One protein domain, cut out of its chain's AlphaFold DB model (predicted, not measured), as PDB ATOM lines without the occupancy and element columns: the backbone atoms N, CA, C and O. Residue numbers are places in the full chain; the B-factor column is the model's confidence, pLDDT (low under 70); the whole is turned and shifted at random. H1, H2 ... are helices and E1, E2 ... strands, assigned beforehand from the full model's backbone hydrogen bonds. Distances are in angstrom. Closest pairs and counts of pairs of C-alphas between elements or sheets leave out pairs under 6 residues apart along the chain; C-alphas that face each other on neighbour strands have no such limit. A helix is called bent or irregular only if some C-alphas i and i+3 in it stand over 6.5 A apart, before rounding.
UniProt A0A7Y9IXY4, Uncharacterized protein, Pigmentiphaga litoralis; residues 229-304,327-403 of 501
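AT A GLANCE: This is residues 229 to 304 and 327 to 403 of the 501 residues of an uncharacterized protein of Pigmentiphaga litoralis (UniProt A0A7Y9IXY4). A strongly twisted sheet of four strands, E1, E2, E3 and E6, has the long helix H1 along one face and the shorter helix H2 over the other, which makes three layers, helices on both faces of a sheet. H1 sticks out past the body with its residues 229 to 236, while the small hairpin of E4 and E5 and the short helix H3 sit near the start of E3. The printed part has 153 residues, with four named helices and six named strands in the order H1 E1 E2 E3 H2 E4 E5 H3 H4 E6; the sheet's order is E1 E2 E3 E6, mixed, and the class is mixed, helices and strands. It is compact, with a radius of gyration of the C-alphas of 16.0 A, and elongated, spanning 57 by 37 by 31 A.

IN THESE COORDINATES: Find C-alpha 229 at (43.169, -43.194, 63.361); from there H1 runs 48.2 A to residue 261. Next come E1, residues 267 to 276, 23.6 A, bending by 82 degrees at residue 273, and E2, residues 291 to 300, 25.4 A, bending by 75 degrees at residue 294. Past the cut, look for E3, residues 329 to 336, 21.1 A, and H2, residues 342 to 357, 22.7 A, which begins at (30.725, -55.098, 51.489). H2 is irregular, with C-alphas 345 and 348 7.1 A apart. Then follow E4, residues 365 to 368; E5, 375 to 378; H3, 379 to 383; H4, 391 to 394; and E6, 398 to 402, ending at (34.036, -53.192, 42.166).

HOW THE PARTS SIT: Begin at the sheet: E1 and E2 form an antiparallel hairpin, with N 270 and O 297 3.0 A apart. E2 and E3 are antiparallel, N 296 to O 332 2.9 A; E3 and E6 are parallel, N 401 to O 335 2.8 A. H1 is on the sheet at a height of 6.8 A, and its closest C-alphas to E1 are Ala 256 and Tyr 269, 5.4 A. On the opposite face H2 lies over E3 at a height of 8.9 A, along the strands at 20 degrees on the local plane. E4 and E5 are an antiparallel hairpin, N 366 to O 377 2.8 A. H3 only grazes the sheet; its closest C-alpha to E3 is Ser 381, 5.2 A from that of Asp 329. H4 is not on the sheet and is apart from H2. H1 and H3 have every O i to N i+4 pair within hydrogen-bond range, H2 has 9 of 12, and H4 is too short for such a pair.

THE WHOLE: The C-alphas farthest apart, Glu 229 and Asp 304, are 57.5 A apart. Residues 305 to 326 are not printed; C-alphas 304 and 327 stand 14.5 A apart across this cut. The link from E1 to E2 is long. Residues 283 to 286 and 302 to 304 have pLDDT under 70.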
ATOM      1  N   GLU A 229      42.996 -42.000  64.189       78.56
ATOM      2  CA  GLU A 229      43.169 -43.194  63.361       78.56
ATOM      3  C   GLU A 229      41.838 -43.677  62.765       78.56
ATOM      4  O   GLU A 229      41.761 -43.911  61.561       78.56
ATOM      5  N   ALA A 230      40.763 -43.745  63.564       79.50
ATOM      6  CA  ALA A 230      39.428 -44.078  63.060       79.50
ATOM      7  C   ALA A 230      38.930 -43.042  62.034       79.50
ATOM      8  O   ALA A 230      38.339 -43.410  61.019       79.50
ATOM      9  N   ALA A 231      39.207 -41.753  62.264       80.19
ATOM     10  CA  ALA A 231      38.878 -40.686  61.322       80.19
ATOM     11  C   ALA A 231      39.661 -40.818  60.002       80.19
ATOM     12  O   ALA A 231      39.068 -40.710  58.929       80.19
ATOM     13  N   ALA A 232      40.964 -41.109  60.063       81.56
ATOM     14  CA  ALA A 232      41.803 -41.315  58.883       81.56
ATOM     15  C   ALA A 232      41.379 -42.557  58.078       81.56
ATOM     16  O   ALA A 232      41.272 -42.494  56.852       81.56
ATOM     17  N   GLN A 233      41.072 -43.669  58.756       81.25
ATOM     18  CA  GLN A 233      40.535 -44.874  58.116       81.25
ATOM     19  C   GLN A 233      39.177 -44.599  57.457       81.25
ATOM     20  O   GLN A 233      38.952 -45.018  56.320       81.25
ATOM     21  N   GLY A 234      38.298 -43.849  58.130       82.19
ATOM     22  CA  GLY A 234      37.014 -43.416  57.581       82.19
ATOM     23  C   GLY A 234      37.170 -42.553  56.328       82.19
ATOM     24  O   GLY A 234      36.535 -42.833  55.313       82.19
ATOM     25  N   ALA A 235      38.064 -41.561  56.363       84.19
ATOM     26  CA  ALA A 235      38.350 -40.693  55.220       84.19
ATOM     27  C   ALA A 235      38.905 -41.482  54.023       84.19
ATOM     28  O   ALA A 235      38.441 -41.310  52.897       84.19
ATOM     29  N   SER A 236      39.840 -42.407  54.265       85.00
ATOM     30  CA  SER A 236      40.393 -43.275  53.218       85.00
ATOM     31  C   SER A 236      39.331 -44.199  52.609       85.00
ATOM     32  O   SER A 236      39.260 -44.341  51.386       85.00
ATOM     33  N   ALA A 237      38.464 -44.794  53.436       83.50
ATOM     34  CA  ALA A 237      37.368 -45.635  52.962       83.50
ATOM     35  C   ALA A 237      36.351 -44.842  52.128       83.50
ATOM     36  O   ALA A 237      35.894 -45.332  51.093       83.50
ATOM     37  N   GLN A 238      36.030 -43.613  52.544       85.19
ATOM     38  CA  GLN A 238      35.143 -42.715  51.808       85.19
ATOM     39  C   GLN A 238      35.737 -42.322  50.451       85.19
ATOM     40  O   GLN A 238      35.036 -42.396  49.441       85.19
ATOM     41  N   GLN A 239      37.021 -41.951  50.412       88.06
ATOM     42  CA  GLN A 239      37.706 -41.610  49.169       88.06
ATOM     43  C   GLN A 239      37.700 -42.790  48.192       88.06
ATOM     44  O   GLN A 239      37.271 -42.626  47.050       88.06
ATOM     45  N   ARG A 240      38.079 -43.992  48.649       88.44
ATOM     46  CA  ARG A 240      38.019 -45.187  47.797       88.44
ATOM     47  C   ARG A 240      36.606 -45.466  47.296       88.44
ATOM     48  O   ARG A 240      36.439 -45.792  46.129       88.44
ATOM     49  N   GLY A 241      35.586 -45.322  48.143       88.06
ATOM     50  CA  GLY A 241      34.189 -45.471  47.726       88.06
ATOM     51  C   GLY A 241      33.814 -44.534  46.571       88.06
ATOM     52  O   GLY A 241      33.265 -44.989  45.568       88.06
ATOM     53  N   ALA A 242      34.185 -43.255  46.678       89.31
ATOM     54  CA  ALA A 242      33.932 -42.255  45.643       89.31
ATOM     55  C   ALA A 242      34.692 -42.544  44.333       89.31
ATOM     56  O   ALA A 242      34.149 -42.339  43.247       89.31
ATOM     57  N   GLU A 243      35.925 -43.049  44.416       92.31
ATOM     58  CA  GLU A 243      36.720 -43.453  43.247       92.31
ATOM     59  C   GLU A 243      36.069 -44.627  42.494       92.31
ATOM     60  O   GLU A 243      35.959 -44.584  41.261       92.31
ATOM     61  N   VAL A 244      35.559 -45.642  43.207       92.69
ATOM     62  CA  VAL A 244      34.838 -46.763  42.576       92.69
ATOM     63  C   VAL A 244      33.535 -46.289  41.930       92.69
ATOM     64  O   VAL A 244      33.254 -46.689  40.798       92.69
ATOM     65  N   GLU A 245      32.757 -45.430  42.602       94.44
ATOM     66  CA  GLU A 245      31.533 -44.830  42.042       94.44
ATOM     67  C   GLU A 245      31.841 -44.097  40.732       94.44
ATOM     68  O   GLU A 245      31.213 -44.366  39.705       94.44
ATOM     69  N   ALA A 246      32.841 -43.211  40.748       93.94
ATOM     70  CA  ALA A 246      33.230 -42.429  39.582       93.94
ATOM     71  C   ALA A 246      33.669 -43.326  38.417       93.94
ATOM     72  O   ALA A 246      33.226 -43.131  37.284       93.94
ATOM     73  N   THR A 247      34.489 -44.342  38.690       94.00
ATOM     74  CA  THR A 247      34.981 -45.256  37.651       94.00
ATOM     75  C   THR A 247      33.844 -46.117  37.086       94.00
ATOM     76  O   THR A 247      33.738 -46.295  35.872       94.00
ATOM     77  N   ALA A 248      32.933 -46.612  37.932       95.00
ATOM     78  CA  ALA A 248      31.759 -47.361  37.485       95.00
ATOM     79  C   ALA A 248      30.829 -46.501  36.610       95.00
ATOM     80  O   ALA A 248      30.374 -46.962  35.560       95.00
ATOM     81  N   ALA A 249      30.594 -45.245  37.003       96.06
ATOM     82  CA  ALA A 249      29.807 -44.294  36.228       96.06
ATOM     83  C   ALA A 249      30.440 -44.018  34.857       96.06
ATOM     84  O   ALA A 249      29.749 -44.099  33.846       96.06
ATOM     85  N   GLN A 250      31.755 -43.779  34.800       95.38
ATOM     86  CA  GLN A 250      32.484 -43.567  33.544       95.38
ATOM     87  C   GLN A 250      32.407 -44.781  32.607       95.38
ATOM     88  O   GLN A 250      32.228 -44.623  31.398       95.38
ATOM     89  N   ALA A 251      32.521 -46.001  33.141       94.62
ATOM     90  CA  ALA A 251      32.411 -47.221  32.345       94.62
ATOM     91  C   ALA A 251      31.025 -47.366  31.700       94.62
ATOM     92  O   ALA A 251      30.916 -47.694  30.515       94.62
ATOM     93  N   LEU A 252      29.970 -47.097  32.474       95.19
ATOM     94  CA  LEU A 252      28.589 -47.161  32.004       95.19
ATOM     95  C   LEU A 252      28.256 -46.016  31.048       95.19
ATOM     96  O   LEU A 252      27.530 -46.239  30.083       95.19
ATOM     97  N   ASP A 253      28.802 -44.820  31.267       95.25
ATOM     98  CA  ASP A 253      28.601 -43.675  30.379       95.25
ATOM     99  C   ASP A 253      29.246 -43.920  29.009       95.25
ATOM    100  O   ASP A 253      28.613 -43.714  27.976       95.25
ATOM    101  N   ALA A 254      30.449 -44.507  28.976       93.50
ATOM    102  CA  ALA A 254      31.083 -44.937  27.731       93.50
ATOM    103  C   ALA A 254      30.245 -45.985  26.972       93.50
ATOM    104  O   ALA A 254      30.152 -45.934  25.741       93.50
ATOM    105  N   LEU A 255      29.615 -46.920  27.693       91.88
ATOM    106  CA  LEU A 255      28.715 -47.921  27.117       91.88
ATOM    107  C   LEU A 255      27.423 -47.284  26.579       91.88
ATOM    108  O   LEU A 255      27.007 -47.585  25.462       91.88
ATOM    109  N   ALA A 256      26.809 -46.375  27.339       92.44
ATOM    110  CA  ALA A 256      25.617 -45.640  26.924       92.44
ATOM    111  C   ALA A 256      25.900 -44.759  25.698       92.44
ATOM    112  O   ALA A 256      25.129 -44.771  24.742       92.44
ATOM    113  N   ALA A 257      27.037 -44.059  25.676       91.94
ATOM    114  CA  ALA A 257      27.480 -43.273  24.531       91.94
ATOM    115  C   ALA A 257      27.670 -44.142  23.283       91.94
ATOM    116  O   ALA A 257      27.352 -43.707  22.181       91.94
ATOM    117  N   GLN A 258      28.162 -45.374  23.439       88.94
ATOM    118  CA  GLN A 258      28.268 -46.321  22.333       88.94
ATOM    119  C   GLN A 258      26.891 -46.754  21.817       88.94
ATOM    120  O   GLN A 258      26.666 -46.700  20.613       88.94
ATOM    121  N   LEU A 259      25.972 -47.133  22.708       89.94
ATOM    122  CA  LEU A 259      24.598 -47.493  22.338       89.94
ATOM    123  C   LEU A 259      23.863 -46.335  21.652       89.94
ATOM    124  O   LEU A 259      23.093 -46.558  20.728       89.94
ATOM    125  N   ASN A 260      24.127 -45.099  22.074       90.69
ATOM    126  CA  ASN A 260      23.528 -43.903  21.486       90.69
ATOM    127  C   ASN A 260      24.064 -43.569  20.087       90.69
ATOM    128  O   ASN A 260      23.364 -42.886  19.345       90.69
ATOM    129  N   ARG A 261      25.279 -44.018  19.734       88.06
ATOM    130  CA  ARG A 261      25.856 -43.851  18.386       88.06
ATOM    131  C   ARG A 261      25.314 -44.853  17.369       88.06
ATOM    132  O   ARG A 261      25.528 -44.667  16.180       88.06
ATOM    133  N   ASP A 262      24.684 -45.931  17.825       83.56
ATOM    134  CA  ASP A 262      24.080 -46.918  16.941       83.56
ATOM    135  C   ASP A 262      22.713 -46.399  16.462       83.56
ATOM    136  O   ASP A 262      21.730 -46.342  17.211       83.56
ATOM    137  N   ASP A 263      22.661 -45.972  15.201       72.12
ATOM    138  CA  ASP A 263      21.454 -45.417  14.587       72.12
ATOM    139  C   ASP A 263      20.332 -46.452  14.462       72.12
ATOM    140  O   ASP A 263      19.162 -46.075  14.493       72.12
ATOM    141  N   SER A 264      20.657 -47.752  14.458       74.19
ATOM    142  CA  SER A 264      19.654 -48.826  14.464       74.19
ATOM    143  C   SER A 264      18.891 -48.943  15.793       74.19
ATOM    144  O   SER A 264      17.863 -49.620  15.867       74.19
ATOM    145  N   GLN A 265      19.361 -48.275  16.855       77.44
ATOM    146  CA  GLN A 265      18.706 -48.283  18.160       77.44
ATOM    147  C   GLN A 265      17.575 -47.262  18.239       77.44
ATOM    148  O   GLN A 265      17.777 -46.072  18.022       77.44
ATOM    149  N   GLN A 266      16.413 -47.709  18.704       85.38
ATOM    150  CA  GLN A 266      15.229 -46.867  18.944       85.38
ATOM    151  C   GLN A 266      15.299 -46.076  20.263       85.38
ATOM    152  O   GLN A 266      14.421 -45.273  20.582       85.38
ATOM    153  N   TRP A 267      16.329 -46.323  21.078       89.56
ATOM    154  CA  TRP A 267      16.436 -45.809  22.441       89.56
ATOM    155  C   TRP A 267      17.626 -44.867  22.591       89.56
ATOM    156  O   TRP A 267      18.717 -45.134  22.096       89.56
ATOM    157  N   THR A 268      17.424 -43.790  23.343       92.19
ATOM    158  CA  THR A 268      18.490 -42.973  23.923       92.19
ATOM    159  C   THR A 268      18.722 -43.412  25.360       92.19
ATOM    160  O   THR A 268      17.769 -43.494  26.135       92.19
ATOM    161  N   TYR A 269      19.979 -43.630  25.727       93.69
ATOM    162  CA  TYR A 269      20.435 -43.983  27.065       93.69
ATOM    163  C   TYR A 269      21.089 -42.790  27.764       93.69
ATOM    164  O   TYR A 269      21.743 -41.963  27.126       93.69
ATOM    165  N   ARG A 270      20.934 -42.710  29.086       95.00
ATOM    166  CA  ARG A 270      21.583 -41.703  29.936       95.00
ATOM    167  C   ARG A 270      22.034 -42.333  31.243       95.00
ATOM    168  O   ARG A 270      21.258 -43.049  31.869       95.00
ATOM    169  N   VAL A 271      23.250 -42.012  31.668       96.94
ATOM    170  CA  VAL A 271      23.781 -42.390  32.981       96.94
ATOM    171  C   VAL A 271      23.656 -41.213  33.943       96.94
ATOM    172  O   VAL A 271      23.842 -40.058  33.558       96.94
ATOM    173  N   VAL A 272      23.301 -41.506  35.191       96.94
ATOM    174  CA  VAL A 272      23.293 -40.545  36.300       96.94
ATOM    175  C   VAL A 272      23.958 -41.141  37.529       96.94
ATOM    176  O   VAL A 272      24.062 -42.363  37.644       96.94
ATOM    177  N   THR A 273      24.342 -40.284  38.469       96.88
ATOM    178  CA  THR A 273      24.921 -40.678  39.756       96.88
ATOM    179  C   THR A 273      24.167 -40.070  40.938       96.88
ATOM    180  O   THR A 273      23.514 -39.030  40.792       96.88
ATOM    181  N   ALA A 274      24.253 -40.731  42.096       94.25
ATOM    182  CA  ALA A 274      23.514 -40.408  43.323       94.25
ATOM    183  C   ALA A 274      21.999 -40.265  43.082       94.25
ATOM    184  O   ALA A 274      21.413 -39.193  43.235       94.25
ATOM    185  N   LEU A 275      21.361 -41.341  42.616       95.75
ATOM    186  CA  LEU A 275      19.923 -41.370  42.357       95.75
ATOM    187  C   LEU A 275      19.156 -41.455  43.683       95.75
ATOM    188  O   LEU A 275      19.143 -42.519  44.294       95.75
ATOM    189  N   HIS A 276      18.460 -40.395  44.093       95.31
ATOM    190  CA  HIS A 276      17.678 -40.371  45.335       95.31
ATOM    191  C   HIS A 276      16.183 -40.632  45.102       95.31
ATOM    192  O   HIS A 276      15.563 -40.025  44.223       95.31
ATOM    193  N   VAL A 277      15.586 -41.495  45.934       91.62
ATOM    194  CA  VAL A 277      14.142 -41.783  45.917       91.62
ATOM    195  C   VAL A 277      13.338 -40.548  46.357       91.62
ATOM    196  O   VAL A 277      13.607 -40.006  47.429       91.62
ATOM    197  N   PRO A 278      12.317 -40.123  45.590       90.38
ATOM    198  CA  PRO A 278      11.427 -39.026  45.970       90.38
ATOM    199  C   PRO A 278      10.650 -39.311  47.257       90.38
ATOM    200  O   PRO A 278      10.129 -40.411  47.420       90.38
ATOM    201  N   ALA A 279      10.472 -38.301  48.115       87.81
ATOM    202  CA  ALA A 279       9.811 -38.443  49.420       87.81
ATOM    203  C   ALA A 279       8.415 -39.098  49.357       87.81
ATOM    204  O   ALA A 279       8.073 -39.882  50.234       87.81
ATOM    205  N   VAL A 280       7.651 -38.859  48.283       87.56
ATOM    206  CA  VAL A 280       6.328 -39.474  48.048       87.56
ATOM    207  C   VAL A 280       6.360 -41.010  47.981       87.56
ATOM    208  O   VAL A 280       5.342 -41.657  48.192       87.56
ATOM    209  N   LEU A 281       7.521 -41.611  47.708       84.12
ATOM    210  CA  LEU A 281       7.721 -43.063  47.698       84.12
ATOM    211  C   LEU A 281       8.331 -43.593  49.010       84.12
ATOM    212  O   LEU A 281       8.517 -44.798  49.135       84.12
ATOM    213  N   VAL A 282       8.674 -42.731  49.975       78.50
ATOM    214  CA  VAL A 282       9.502 -43.073  51.154       78.50
ATOM    215  C   VAL A 282       8.674 -43.311  52.426       78.50
ATOM    216  O   VAL A 282       9.226 -43.777  53.420       78.50
ATOM    217  N   ASP A 283       7.351 -43.119  52.393       62.62
ATOM    218  CA  ASP A 283       6.436 -43.171  53.557       62.62
ATOM    219  C   ASP A 283       6.409 -44.516  54.331       62.62
ATOM    220  O   ASP A 283       5.733 -44.665  55.344       62.62
ATOM    221  N   SER A 284       7.159 -45.532  53.887       60.38
ATOM    222  CA  SER A 284       7.350 -46.811  54.594       60.38
ATOM    223  C   SER A 284       8.764 -47.396  54.413       60.38
ATOM    224  O   SER A 284       8.949 -48.613  54.406       60.38
ATOM    225  N   ALA A 285       9.777 -46.548  54.209       65.56
ATOM    226  CA  ALA A 285      11.123 -46.951  53.791       65.56
ATOM    227  C   ALA A 285      12.042 -47.459  54.919       65.56
ATOM    228  O   ALA A 285      13.266 -47.413  54.767       65.56
ATOM    229  N   GLU A 286      11.515 -47.932  56.055       69.44
ATOM    230  CA  GLU A 286      12.355 -48.307  57.197       69.44
ATOM    231  C   GLU A 286      13.453 -49.311  56.800       69.44
ATOM    232  O   GLU A 286      13.229 -50.466  56.420       69.44
ATOM    233  N   ARG A 287      14.700 -48.830  56.889       77.06
ATOM    234  CA  ARG A 287      15.945 -49.504  56.488       77.06
ATOM    235  C   ARG A 287      15.990 -50.010  55.030       77.06
ATOM    236  O   ARG A 287      16.883 -50.796  54.705       77.06
ATOM    237  N   ALA A 288      15.082 -49.564  54.162       84.88
ATOM    238  CA  ALA A 288      15.187 -49.736  52.718       84.88
ATOM    239  C   ALA A 288      16.326 -48.872  52.160       84.88
ATOM    240  O   ALA A 288      16.788 -47.918  52.790       84.88
ATOM    241  N   LYS A 289      16.816 -49.230  50.976       88.06
ATOM    242  CA  LYS A 289      17.758 -48.394  50.243       88.06
ATOM    243  C   LYS A 289      16.995 -47.316  49.473       88.06
ATOM    244  O   LYS A 289      16.077 -47.637  48.725       88.06
ATOM    245  N   THR A 290      17.376 -46.060  49.687       90.31
ATOM    246  CA  THR A 290      16.717 -44.868  49.120       90.31
ATOM    247  C   THR A 290      17.645 -44.038  48.231       90.31
ATOM    248  O   THR A 290      17.286 -42.940  47.813       90.31
ATOM    249  N   GLU A 291      18.842 -44.551  47.961       93.00
ATOM    250  CA  GLU A 291      19.851 -43.929  47.111       93.00
ATOM    251  C   GLU A 291      20.632 -45.015  46.372       93.00
ATOM    252  O   GLU A 291      20.963 -46.029  46.995       93.00
ATOM    253  N   TRP A 292      20.925 -44.804  45.088       94.31
ATOM    254  CA  TRP A 292      21.802 -45.661  44.279       94.31
ATOM    255  C   TRP A 292      22.970 -44.867  43.711       94.31
ATOM    256  O   TRP A 292      22.787 -43.739  43.247       94.31
ATOM    257  N   ASP A 293      24.145 -45.489  43.692       95.81
ATOM    258  CA  ASP A 293      25.390 -44.829  43.294       95.81
ATOM    259  C   ASP A 293      25.350 -44.413  41.817       95.81
ATOM    260  O   ASP A 293      25.672 -43.274  41.471       95.81
ATOM    261  N   VAL A 294      24.894 -45.319  40.941       96.56
ATOM    262  CA  VAL A 294      24.750 -45.072  39.501       96.56
ATOM    263  C   VAL A 294      23.436 -45.668  38.988       96.56
ATOM    264  O   VAL A 294      23.040 -46.768  39.374       96.56
ATOM    265  N   ALA A 295      22.765 -44.967  38.074       96.81
ATOM    266  CA  ALA A 295      21.593 -45.483  37.370       96.81
ATOM    267  C   ALA A 295      21.683 -45.230  35.862       96.81
ATOM    268  O   ALA A 295      22.154 -44.182  35.418       96.81
ATOM    269  N   VAL A 296      21.204 -46.194  35.073       96.44
ATOM    270  CA  VAL A 296      21.083 -46.082  33.617       96.44
ATOM    271  C   VAL A 296      19.610 -45.991  33.250       96.44
ATOM    272  O   VAL A 296      18.809 -46.872  33.577       96.44
ATOM    273  N   PHE A 297      19.268 -44.932  32.533       95.31
ATOM    274  CA  PHE A 297      17.939 -44.684  32.006       95.31
ATOM    275  C   PHE A 297      17.890 -44.894  30.499       95.31
ATOM    276  O   PHE A 297      18.898 -44.722  29.812       95.31
ATOM    277  N   ARG A 298      16.690 -45.160  29.978       93.50
ATOM    278  CA  ARG A 298      16.389 -45.070  28.545       93.50
ATOM    279  C   ARG A 298      15.122 -44.272  28.267       93.50
ATOM    280  O   ARG A 298      14.229 -44.195  29.108       93.50
ATOM    281  N   ARG A 299      15.012 -43.735  27.059       91.69
ATOM    282  CA  ARG A 299      13.769 -43.193  26.491       91.69
ATOM    283  C   ARG A 299      13.767 -43.370  24.969       91.69
ATOM    284  O   ARG A 299      14.851 -43.530  24.413       91.69
ATOM    285  N   PRO A 300      12.606 -43.356  24.296       89.19
ATOM    286  CA  PRO A 300      12.565 -43.422  22.835       89.19
ATOM    287  C   PRO A 300      13.319 -42.243  22.204       89.19
ATOM    288  O   PRO A 300      13.322 -41.144  22.775       89.19
ATOM    289  N   LYS A 301      13.948 -42.453  21.040       85.00
ATOM    290  CA  LYS A 301      14.494 -41.358  20.224       85.00
ATOM    291  C   LYS A 301      13.345 -40.437  19.771       85.00
ATOM    292  O   LYS A 301      12.212 -40.866  19.574       85.00
ATOM    293  N   ILE A 302      13.629 -39.137  19.665       69.25
ATOM    294  CA  ILE A 302      12.611 -38.091  19.423       69.25
ATOM    295  C   ILE A 302      11.997 -38.191  18.011       69.25
ATOM    296  O   ILE A 302      10.878 -37.723  17.808       69.25
ATOM    297  N   GLU A 303      12.689 -38.815  17.055       62.84
ATOM    298  CA  GLU A 303      12.215 -38.992  15.673       62.84
ATOM    299  C   GLU A 303      11.059 -40.004  15.585       62.84
ATOM    300  O   GLU A 303      10.026 -39.682  15.003       62.84
ATOM    301  N   ASP A 304      11.147 -41.130  16.303       51.22
ATOM    302  CA  ASP A 304      10.089 -42.156  16.371       51.22
ATOM    303  C   ASP A 304       8.906 -41.752  17.272       51.22
ATOM    304  O   ASP A 304       7.781 -42.227  17.118       51.22
ATOM    305  N   PRO A 327       9.470 -38.793  29.312       91.12
ATOM    306  CA  PRO A 327      10.073 -39.192  30.578       91.12
ATOM    307  C   PRO A 327      10.946 -40.444  30.409       91.12
ATOM    308  O   PRO A 327      10.865 -41.170  29.412       91.12
ATOM    309  N   TRP A 328      11.810 -40.683  31.387       95.12
ATOM    310  CA  TRP A 328      12.796 -41.759  31.370       95.12
ATOM    311  C   TRP A 328      12.246 -43.044  31.996       95.12
ATOM    312  O   TRP A 328      11.460 -42.998  32.940       95.12
ATOM    313  N   ASP A 329      12.686 -44.192  31.485       94.69
ATOM    314  CA  ASP A 329      12.472 -45.505  32.094       94.69
ATOM    315  C   ASP A 329      13.791 -45.980  32.739       94.69
ATOM    316  O   ASP A 329      14.851 -45.896  32.107       94.69
ATOM    317  N   ILE A 330      13.744 -46.493  33.977       94.00
ATOM    318  CA  ILE A 330      14.911 -47.135  34.615       94.00
ATOM    319  C   ILE A 330      15.240 -48.435  33.882       94.00
ATOM    320  O   ILE A 330      14.362 -49.262  33.647       94.00
ATOM    321  N   CYS A 331      16.516 -48.610  33.530       92.69
ATOM    322  CA  CYS A 331      17.036 -49.842  32.933       92.69
ATOM    323  C   CYS A 331      17.901 -50.625  33.908       92.69
ATOM    324  O   CYS A 331      17.776 -51.840  33.991       92.69
ATOM    325  N   LEU A 332      18.792 -49.923  34.609       94.62
ATOM    326  CA  LEU A 332      19.798 -50.541  35.456       94.62
ATOM    327  C   LEU A 332      20.067 -49.668  36.678       94.62
ATOM    328  O   LEU A 332      20.257 -48.458  36.545       94.62
ATOM    329  N   LEU A 333      20.144 -50.302  37.841       96.00
ATOM    330  CA  LEU A 333      20.600 -49.725  39.100       96.00
ATOM    331  C   LEU A 333      21.935 -50.361  39.482       96.00
ATOM    332  O   LEU A 333      22.104 -51.577  39.380       96.00
ATOM    333  N   VAL A 334      22.898 -49.552  39.904       95.62
ATOM    334  CA  VAL A 334      24.262 -50.014  40.154       95.62
ATOM    335  C   VAL A 334      24.760 -49.529  41.500       95.62
ATOM    336  O   VAL A 334      24.609 -48.363  41.853       95.62
ATOM    337  N   GLU A 335      25.404 -50.453  42.206       96.06
ATOM    338  CA  GLU A 335      26.074 -50.217  43.476       96.06
ATOM    339  C   GLU A 335      27.578 -50.396  43.341       96.06
ATOM    340  O   GLU A 335      28.059 -51.490  43.040       96.06
ATOM    341  N   ALA A 336      28.328 -49.337  43.608       94.31
ATOM    342  CA  ALA A 336      29.776 -49.339  43.626       94.31
ATOM    343  C   ALA A 336      30.275 -49.732  45.020       94.31
ATOM    344  O   ALA A 336      29.962 -49.104  46.027       94.31
ATOM    345  N   LYS A 337      31.076 -50.796  45.100       93.12
ATOM    346  CA  LYS A 337      31.649 -51.280  46.358       93.12
ATOM    347  C   LYS A 337      33.169 -51.315  46.258       93.12
ATOM    348  O   LYS A 337      33.736 -52.051  45.451       93.12
ATOM    349  N   ALA A 338      33.829 -50.596  47.166       88.06
ATOM    350  CA  ALA A 338      35.286 -50.622  47.334       88.06
ATOM    351  C   ALA A 338      35.824 -51.988  47.801       88.06
ATOM    352  O   ALA A 338      37.034 -52.223  47.807       88.06
ATOM    353  N   SER A 339      34.938 -52.894  48.223       86.19
ATOM    354  CA  SER A 339      35.276 -54.291  48.441       86.19
ATOM    355  C   SER A 339      34.141 -55.228  48.042       86.19
ATOM    356  O   SER A 339      32.960 -55.010  48.308       86.19
ATOM    357  N   ALA A 340      34.574 -56.332  47.458       84.75
ATOM    358  CA  ALA A 340      33.922 -57.623  47.369       84.75
ATOM    359  C   ALA A 340      32.956 -57.960  48.533       84.75
ATOM    360  O   ALA A 340      31.788 -58.283  48.314       84.75
ATOM    361  N   ASP A 341      33.439 -57.892  49.775       80.19
ATOM    362  CA  ASP A 341      32.695 -58.362  50.949       80.19
ATOM    363  C   ASP A 341      31.557 -57.418  51.363       80.19
ATOM    364  O   ASP A 341      30.514 -57.878  51.836       80.19
ATOM    365  N   ALA A 342      31.715 -56.112  51.128       82.75
ATOM    366  CA  ALA A 342      30.725 -55.098  51.489       82.75
ATOM    367  C   ALA A 342      29.413 -55.216  50.693       82.75
ATOM    368  O   ALA A 342      28.376 -54.718  51.126       82.75
ATOM    369  N   ALA A 343      29.428 -55.886  49.540       86.56
ATOM    370  CA  ALA A 343      28.227 -56.074  48.732       86.56
ATOM    371  C   ALA A 343      27.190 -56.976  49.433       86.56
ATOM    372  O   ALA A 343      25.985 -56.743  49.330       86.56
ATOM    373  N   THR A 344      27.644 -57.987  50.187       85.81
ATOM    374  CA  THR A 344      26.754 -59.000  50.791       85.81
ATOM    375  C   THR A 344      25.885 -58.411  51.904       85.81
ATOM    376  O   THR A 344      24.714 -58.763  52.031       85.81
ATOM    377  N   THR A 345      26.434 -57.485  52.692       82.50
ATOM    378  CA  THR A 345      25.722 -56.842  53.809       82.50
ATOM    379  C   THR A 345      24.670 -55.834  53.342       82.50
ATOM    380  O   THR A 345      23.690 -55.595  54.048       82.50
ATOM    381  N   ASP A 346      24.839 -55.264  52.148       87.62
ATOM    382  CA  ASP A 346      23.922 -54.278  51.573       87.62
ATOM    383  C   ASP A 346      22.705 -54.917  50.879       87.62
ATOM    384  O   ASP A 346      21.643 -54.299  50.772       87.62
ATOM    385  N   PHE A 347      22.812 -56.179  50.459       89.00
ATOM    386  CA  PHE A 347      21.782 -56.860  49.670       89.00
ATOM    387  C   PHE A 347      20.368 -56.838  50.287       89.00
ATOM    388  O   PHE A 347      19.422 -56.497  49.570       89.00
ATOM    389  N   PRO A 348      20.164 -57.082  51.601       86.88
ATOM    390  CA  PRO A 348      18.829 -56.993  52.198       86.88
ATOM    391  C   PRO A 348      18.232 -55.578  52.182       86.88
ATOM    392  O   PRO A 348      17.011 -55.417  52.205       86.88
ATOM    393  N   ARG A 349      19.065 -54.528  52.199       90.06
ATOM    394  CA  ARG A 349      18.605 -53.134  52.061       90.06
ATOM    395  C   ARG A 349      18.248 -52.835  50.613       90.06
ATOM    396  O   ARG A 349      17.213 -52.218  50.371       90.06
ATOM    397  N   LEU A 350      19.066 -53.315  49.675       91.94
ATOM    398  CA  LEU A 350      18.819 -53.188  48.244       91.94
ATOM    399  C   LEU A 350      17.492 -53.846  47.848       91.94
ATOM    400  O   LEU A 350      16.667 -53.184  47.228       91.94
ATOM    401  N   LEU A 351      17.238 -55.092  48.264       90.12
ATOM    402  CA  LEU A 351      15.991 -55.798  47.941       90.12
ATOM    403  C   LEU A 351      14.756 -55.043  48.457       90.12
ATOM    404  O   LEU A 351      13.787 -54.867  47.724       90.12
ATOM    405  N   ARG A 352      14.816 -54.518  49.688       90.75
ATOM    406  CA  ARG A 352      13.745 -53.675  50.244       90.75
ATOM    407  C   ARG A 352      13.584 -52.353  49.497       90.75
ATOM    408  O   ARG A 352      12.462 -51.891  49.340       90.75
ATOM    409  N   GLY A 353      14.677 -51.764  49.009       92.12
ATOM    410  CA  GLY A 353      14.639 -50.580  48.143       92.12
ATOM    411  C   GLY A 353      13.936 -50.852  46.811       92.12
ATOM    412  O   GLY A 353      13.091 -50.070  46.390       92.12
ATOM    413  N   LEU A 354      14.202 -51.997  46.178       92.25
ATOM    414  CA  LEU A 354      13.499 -52.401  44.954       92.25
ATOM    415  C   LEU A 354      12.010 -52.664  45.206       92.25
ATOM    416  O   LEU A 354      11.176 -52.205  44.435       92.25
ATOM    417  N   GLN A 355      11.672 -53.342  46.307       91.38
ATOM    418  CA  GLN A 355      10.283 -53.560  46.731       91.38
ATOM    419  C   GLN A 355       9.554 -52.255  47.074       91.38
ATOM    420  O   GLN A 355       8.333 -52.179  46.957       91.38
ATOM    421  N   LEU A 356      10.280 -51.232  47.530       91.69
ATOM    422  CA  LEU A 356       9.732 -49.897  47.741       91.69
ATOM    423  C   LEU A 356       9.420 -49.235  46.395       91.69
ATOM    424  O   LEU A 356       8.295 -48.790  46.182       91.69
ATOM    425  N   LEU A 357      10.382 -49.229  45.468       92.38
ATOM    426  CA  LEU A 357      10.196 -48.666  44.129       92.38
ATOM    427  C   LEU A 357       9.086 -49.369  43.341       92.38
ATOM    428  O   LEU A 357       8.337 -48.708  42.625       92.38
ATOM    429  N   SER A 358       8.935 -50.686  43.496       91.56
ATOM    430  CA  SER A 358       7.915 -51.453  42.777       91.56
ATOM    431  C   SER A 358       6.481 -51.097  43.175       91.56
ATOM    432  O   SER A 358       5.549 -51.488  42.482       91.56
ATOM    433  N   LYS A 359       6.285 -50.380  44.290       91.31
ATOM    434  CA  LYS A 359       4.972 -49.889  44.738       91.31
ATOM    435  C   LYS A 359       4.564 -48.568  44.079       91.31
ATOM    436  O   LYS A 359       3.475 -48.077  44.361       91.31
ATOM    437  N   ALA A 360       5.425 -47.973  43.254       92.31
ATOM    438  CA  ALA A 360       5.107 -46.751  42.528       92.31
ATOM    439  C   ALA A 360       3.876 -46.936  41.626       92.31
ATOM    440  O   ALA A 360       3.706 -47.981  40.992       92.31
ATOM    441  N   ASP A 361       3.049 -45.896  41.523       93.00
ATOM    442  CA  ASP A 361       1.925 -45.876  40.590       93.00
ATOM    443  C   ASP A 361       2.463 -45.868  39.154       93.00
ATOM    444  O   ASP A 361       3.250 -44.996  38.770       93.00
ATOM    445  N   ALA A 362       2.035 -46.841  38.346       92.94
ATOM    446  CA  ALA A 362       2.512 -47.027  36.984       92.94
ATOM    447  C   ALA A 362       2.264 -45.809  36.067       92.94
ATOM    448  O   ALA A 362       3.004 -45.615  35.095       92.94
ATOM    449  N   HIS A 363       1.260 -44.986  36.372       93.25
ATOM    450  CA  HIS A 363       0.825 -43.852  35.558       93.25
ATOM    451  C   HIS A 363       1.394 -42.503  36.018       93.25
ATOM    452  O   HIS A 363       1.221 -41.501  35.326       93.25
ATOM    453  N   VAL A 364       2.115 -42.469  37.142       94.62
ATOM    454  CA  VAL A 364       2.717 -41.248  37.689       94.62
ATOM    455  C   VAL A 364       4.149 -41.064  37.176       94.62
ATOM    456  O   VAL A 364       4.893 -42.025  36.966       94.62
ATOM    457  N   ILE A 365       4.553 -39.808  36.965       95.75
ATOM    458  CA  ILE A 365       5.942 -39.431  36.675       95.75
ATOM    459  C   ILE A 365       6.564 -38.884  37.956       95.75
ATOM    460  O   ILE A 365       6.084 -37.905  38.524       95.75
ATOM    461  N   TYR A 366       7.652 -39.506  38.394       94.88
ATOM    462  CA  TYR A 366       8.325 -39.186  39.646       94.88
ATOM    463  C   TYR A 366       9.602 -38.365  39.391       94.88
ATOM    464  O   TYR A 366      10.411 -38.758  38.545       94.88
ATOM    465  N   PRO A 367       9.820 -37.244  40.104       95.62
ATOM    466  CA  PRO A 367      11.014 -36.416  39.946       95.62
ATOM    467  C   PRO A 367      12.158 -36.936  40.826       95.62
ATOM    468  O   PRO A 367      12.231 -36.616  42.010       95.62
ATOM    469  N   PHE A 368      13.064 -37.731  40.260       95.81
ATOM    470  CA  PHE A 368      14.233 -38.230  40.990       95.81
ATOM    471  C   PHE A 368      15.346 -37.183  41.025       95.81
ATOM    472  O   PHE A 368      15.684 -36.604  39.990       95.81
ATOM    473  N   LEU A 369      15.945 -36.967  42.198       96.62
ATOM    474  CA  LEU A 369      17.118 -36.104  42.347       96.62
ATOM    475  C   LEU A 369      18.388 -36.895  42.018       96.62
ATOM    476  O   LEU A 369      18.514 -38.052  42.411       96.62
ATOM    477  N   THR A 370      19.310 -36.265  41.290       96.38
ATOM    478  CA  THR A 370      20.615 -36.833  40.907       96.38
ATOM    479  C   THR A 370      21.693 -35.752  40.946       96.38
ATOM    480  O   THR A 370      21.370 -34.558  40.917       96.38
ATOM    481  N   LYS A 371      22.978 -36.134  40.908       94.19
ATOM    482  CA  LYS A 371      24.089 -35.176  40.723       94.19
ATOM    483  C   LYS A 371      23.981 -34.387  39.407       94.19
ATOM    484  O   LYS A 371      24.487 -33.273  39.325       94.19
ATOM    485  N   GLN A 372      23.306 -34.924  38.385       94.56
ATOM    486  CA  GLN A 372      23.092 -34.284  37.077       94.56
ATOM    487  C   GLN A 372      21.736 -33.552  36.976       94.56
ATOM    488  O   GLN A 372      21.260 -33.279  35.869       94.56
ATOM    489  N   GLY A 373      21.104 -33.253  38.116       94.19
ATOM    490  CA  GLY A 373      19.813 -32.571  38.211       94.19
ATOM    491  C   GLY A 373      18.620 -33.523  38.308       94.19
ATOM    492  O   GLY A 373      18.765 -34.738  38.443       94.19
ATOM    493  N   THR A 374      17.414 -32.966  38.257       95.12
ATOM    494  CA  THR A 374      16.180 -33.747  38.397       95.12
ATOM    495  C   THR A 374      15.865 -34.527  37.121       95.12
ATOM    496  O   THR A 374      15.857 -33.964  36.023       95.12
ATOM    497  N   VAL A 375      15.559 -35.819  37.255       94.81
ATOM    498  CA  VAL A 375      15.172 -36.699  36.146       94.81
ATOM    499  C   VAL A 375      13.712 -37.142  36.312       94.81
ATOM    500  O   VAL A 375      13.389 -37.770  37.321       94.81
ATOM    501  N   PRO A 376      12.816 -36.855  35.346       95.75
ATOM    502  CA  PRO A 376      11.446 -37.356  35.373       95.75
ATOM    503  C   PRO A 376      11.414 -38.836  34.972       95.75
ATOM    504  O   PRO A 376      11.730 -39.178  33.829       95.75
ATOM    505  N   VAL A 377      11.027 -39.712  35.900       95.50
ATOM    506  CA  VAL A 377      11.009 -41.173  35.723       95.50
ATOM    507  C   VAL A 377       9.575 -41.690  35.675       95.50
ATOM    508  O   VAL A 377       8.766 -41.353  36.539       95.50
ATOM    509  N   ARG A 378       9.242 -42.537  34.693       95.69
ATOM    510  CA  ARG A 378       7.915 -43.164  34.614       95.69
ATOM    511  C   ARG A 378       7.750 -44.220  35.704       95.69
ATOM    512  O   ARG A 378       8.531 -45.176  35.760       95.69
ATOM    513  N   GLY A 379       6.671 -44.125  36.472       94.19
ATOM    514  CA  GLY A 379       6.319 -45.085  37.512       94.19
ATOM    515  C   GLY A 379       6.172 -46.516  36.999       94.19
ATOM    516  O   GLY A 379       6.623 -47.441  37.665       94.19
ATOM    517  N   ARG A 380       5.703 -46.725  35.756       94.56
ATOM    518  CA  ARG A 380       5.651 -48.068  35.138       94.56
ATOM    519  C   ARG A 380       7.009 -48.782  35.113       94.56
ATOM    520  O   ARG A 380       7.052 -50.002  35.215       94.56
ATOM    521  N   SER A 381       8.110 -48.037  34.959       93.94
ATOM    522  CA  SER A 381       9.459 -48.619  34.942       93.94
ATOM    523  C   SER A 381       9.928 -49.009  36.345       93.94
ATOM    524  O   SER A 381      10.625 -50.005  36.493       93.94
ATOM    525  N   LEU A 382       9.475 -48.280  37.370       93.69
ATOM    526  CA  LEU A 382       9.714 -48.591  38.780       93.69
ATOM    527  C   LEU A 382       8.907 -49.820  39.212       93.69
ATOM    528  O   LEU A 382       9.464 -50.749  39.789       93.69
ATOM    529  N   HIS A 383       7.623 -49.867  38.847       92.31
ATOM    530  CA  HIS A 383       6.725 -50.997  39.103       92.31
ATOM    531  C   HIS A 383       7.225 -52.309  38.467       92.31
ATOM    532  O   HIS A 383       6.919 -53.398  38.948       92.31
ATOM    533  N   ALA A 384       8.004 -52.227  37.384       91.31
ATOM    534  CA  ALA A 384       8.570 -53.385  36.694       91.31
ATOM    535  C   ALA A 384       9.885 -53.913  37.305       91.31
ATOM    536  O   ALA A 384      10.406 -54.923  36.825       91.31
ATOM    537  N   LEU A 385      10.444 -53.253  38.329       91.44
ATOM    538  CA  LEU A 385      11.682 -53.695  38.975       91.44
ATOM    539  C   LEU A 385      11.495 -55.043  39.695       91.44
ATOM    540  O   LEU A 385      10.419 -55.326  40.226       91.44
ATOM    541  N   PRO A 386      12.540 -55.892  39.746       90.06
ATOM    542  CA  PRO A 386      12.441 -57.197  40.382       90.06
ATOM    543  C   PRO A 386      12.245 -57.056  41.896       90.06
ATOM    544  O   PRO A 386      13.049 -56.442  42.593       90.06
ATOM    545  N   THR A 387      11.180 -57.673  42.408       84.44
ATOM    546  CA  THR A 387      10.823 -57.677  43.840       84.44
ATOM    547  C   THR A 387      11.270 -58.938  44.574       84.44
ATOM    548  O   THR A 387      11.233 -58.991  45.806       84.44
ATOM    549  N   THR A 388      11.701 -59.944  43.812       81.12
ATOM    550  CA  THR A 388      12.252 -61.212  44.285       81.12
ATOM    551  C   THR A 388      13.709 -61.336  43.866       81.12
ATOM    552  O   THR A 388      14.166 -60.728  42.896       81.12
ATOM    553  N   ASP A 389      14.454 -62.166  44.579       72.00
ATOM    554  CA  ASP A 389      15.853 -62.473  44.311       72.00
ATOM    555  C   ASP A 389      16.020 -63.583  43.250       72.00
ATOM    556  O   ASP A 389      16.972 -64.357  43.290       72.00
ATOM    557  N   ALA A 390      15.152 -63.664  42.236       80.12
ATOM    558  CA  ALA A 390      15.323 -64.589  41.106       80.12
ATOM    559  C   ALA A 390      16.442 -64.104  40.156       80.12
ATOM    560  O   ALA A 390      16.476 -62.933  39.795       80.12
ATOM    561  N   LEU A 391      17.427 -64.942  39.788       75.56
ATOM    562  CA  LEU A 391      18.683 -64.461  39.142       75.56
ATOM    563  C   LEU A 391      18.463 -63.842  37.785       75.56
ATOM    564  O   LEU A 391      18.996 -62.771  37.500       75.56
ATOM    565  N   ALA A 392      17.647 -64.518  36.986       75.06
ATOM    566  CA  ALA A 392      17.412 -64.164  35.602       75.06
ATOM    567  C   ALA A 392      16.899 -62.726  35.442       75.06
ATOM    568  O   ALA A 392      17.343 -62.034  34.533       75.06
ATOM    569  N   THR A 393      16.012 -62.273  36.331       76.44
ATOM    570  CA  THR A 393      15.429 -60.924  36.292       76.44
ATOM    571  C   THR A 393      16.300 -59.890  36.998       76.44
ATOM    572  O   THR A 393      16.341 -58.735  36.591       76.44
ATOM    573  N   PHE A 394      17.028 -60.288  38.041       83.56
ATOM    574  CA  PHE A 394      17.811 -59.360  38.855       83.56
ATOM    575  C   PHE A 394      19.098 -58.898  38.171       83.56
ATOM    576  O   PHE A 394      19.432 -57.724  38.250       83.56
ATOM    577  N   GLN A 395      19.794 -59.792  37.462       84.75
ATOM    578  CA  GLN A 395      21.035 -59.462  36.739       84.75
ATOM    579  C   GLN A 395      20.827 -58.463  35.588       84.75
ATOM    580  O   GLN A 395      21.782 -57.844  35.123       84.75
ATOM    581  N   ASP A 396      19.583 -58.339  35.127       85.12
ATOM    582  CA  ASP A 396      19.175 -57.443  34.050       85.12
ATOM    583  C   ASP A 396      18.808 -56.041  34.564       85.12
ATOM    584  O   ASP A 396      18.755 -55.107  33.771       85.12
ATOM    585  N   ALA A 397      18.549 -55.894  35.869       89.62
ATOM    586  CA  ALA A 397      18.096 -54.645  36.487       89.62
ATOM    587  C   ALA A 397      19.069 -54.103  37.547       89.62
ATOM    588  O   ALA A 397      19.011 -52.917  37.873       89.62
ATOM    589  N   VAL A 398      19.957 -54.942  38.088       93.38
ATOM    590  CA  VAL A 398      20.879 -54.589  39.172       93.38
ATOM    591  C   VAL A 398      22.275 -55.146  38.921       93.38
ATOM    592  O   VAL A 398      22.436 -56.331  38.624       93.38
ATOM    593  N   LEU A 399      23.299 -54.316  39.135       93.69
ATOM    594  CA  LEU A 399      24.697 -54.743  39.190       93.69
ATOM    595  C   LEU A 399      25.407 -54.212  40.434       93.69
ATOM    596  O   LEU A 399      25.158 -53.102  40.894       93.69
ATOM    597  N   TYR A 400      26.355 -55.001  40.927       95.31
ATOM    598  CA  TYR A 400      27.371 -54.519  41.853       95.31
ATOM    599  C   TYR A 400      28.680 -54.332  41.083       95.31
ATOM    600  O   TYR A 400      29.131 -55.242  40.388       95.31
ATOM    601  N   CYS A 401      29.309 -53.175  41.212       95.00
ATOM    602  CA  CYS A 401      30.583 -52.859  40.582       95.00
ATOM    603  C   CYS A 401      31.680 -52.788  41.639       95.00
ATOM    604  O   CYS A 401      31.485 -52.215  42.710       95.00
ATOM    605  N   SER A 402      32.844 -53.349  41.336       94.12
ATOM    606  CA  SER A 402      34.036 -53.192  42.166       94.12
ATOM    607  C   SER A 402      35.279 -53.087  41.290       94.12
ATOM    608  O   SER A 402      35.329 -53.635  40.190       94.12
ATOM    609  N   ASP A 403      36.270 -52.344  41.753       92.50
ATOM    610  CA  ASP A 403      37.617 -52.277  41.186       92.50
ATOM    611  C   ASP A 403      38.615 -53.150  41.969       92.50
ATOM    612  O   ASP A 403      39.766 -53.306  41.567       92.50
TER     613      ASP A 403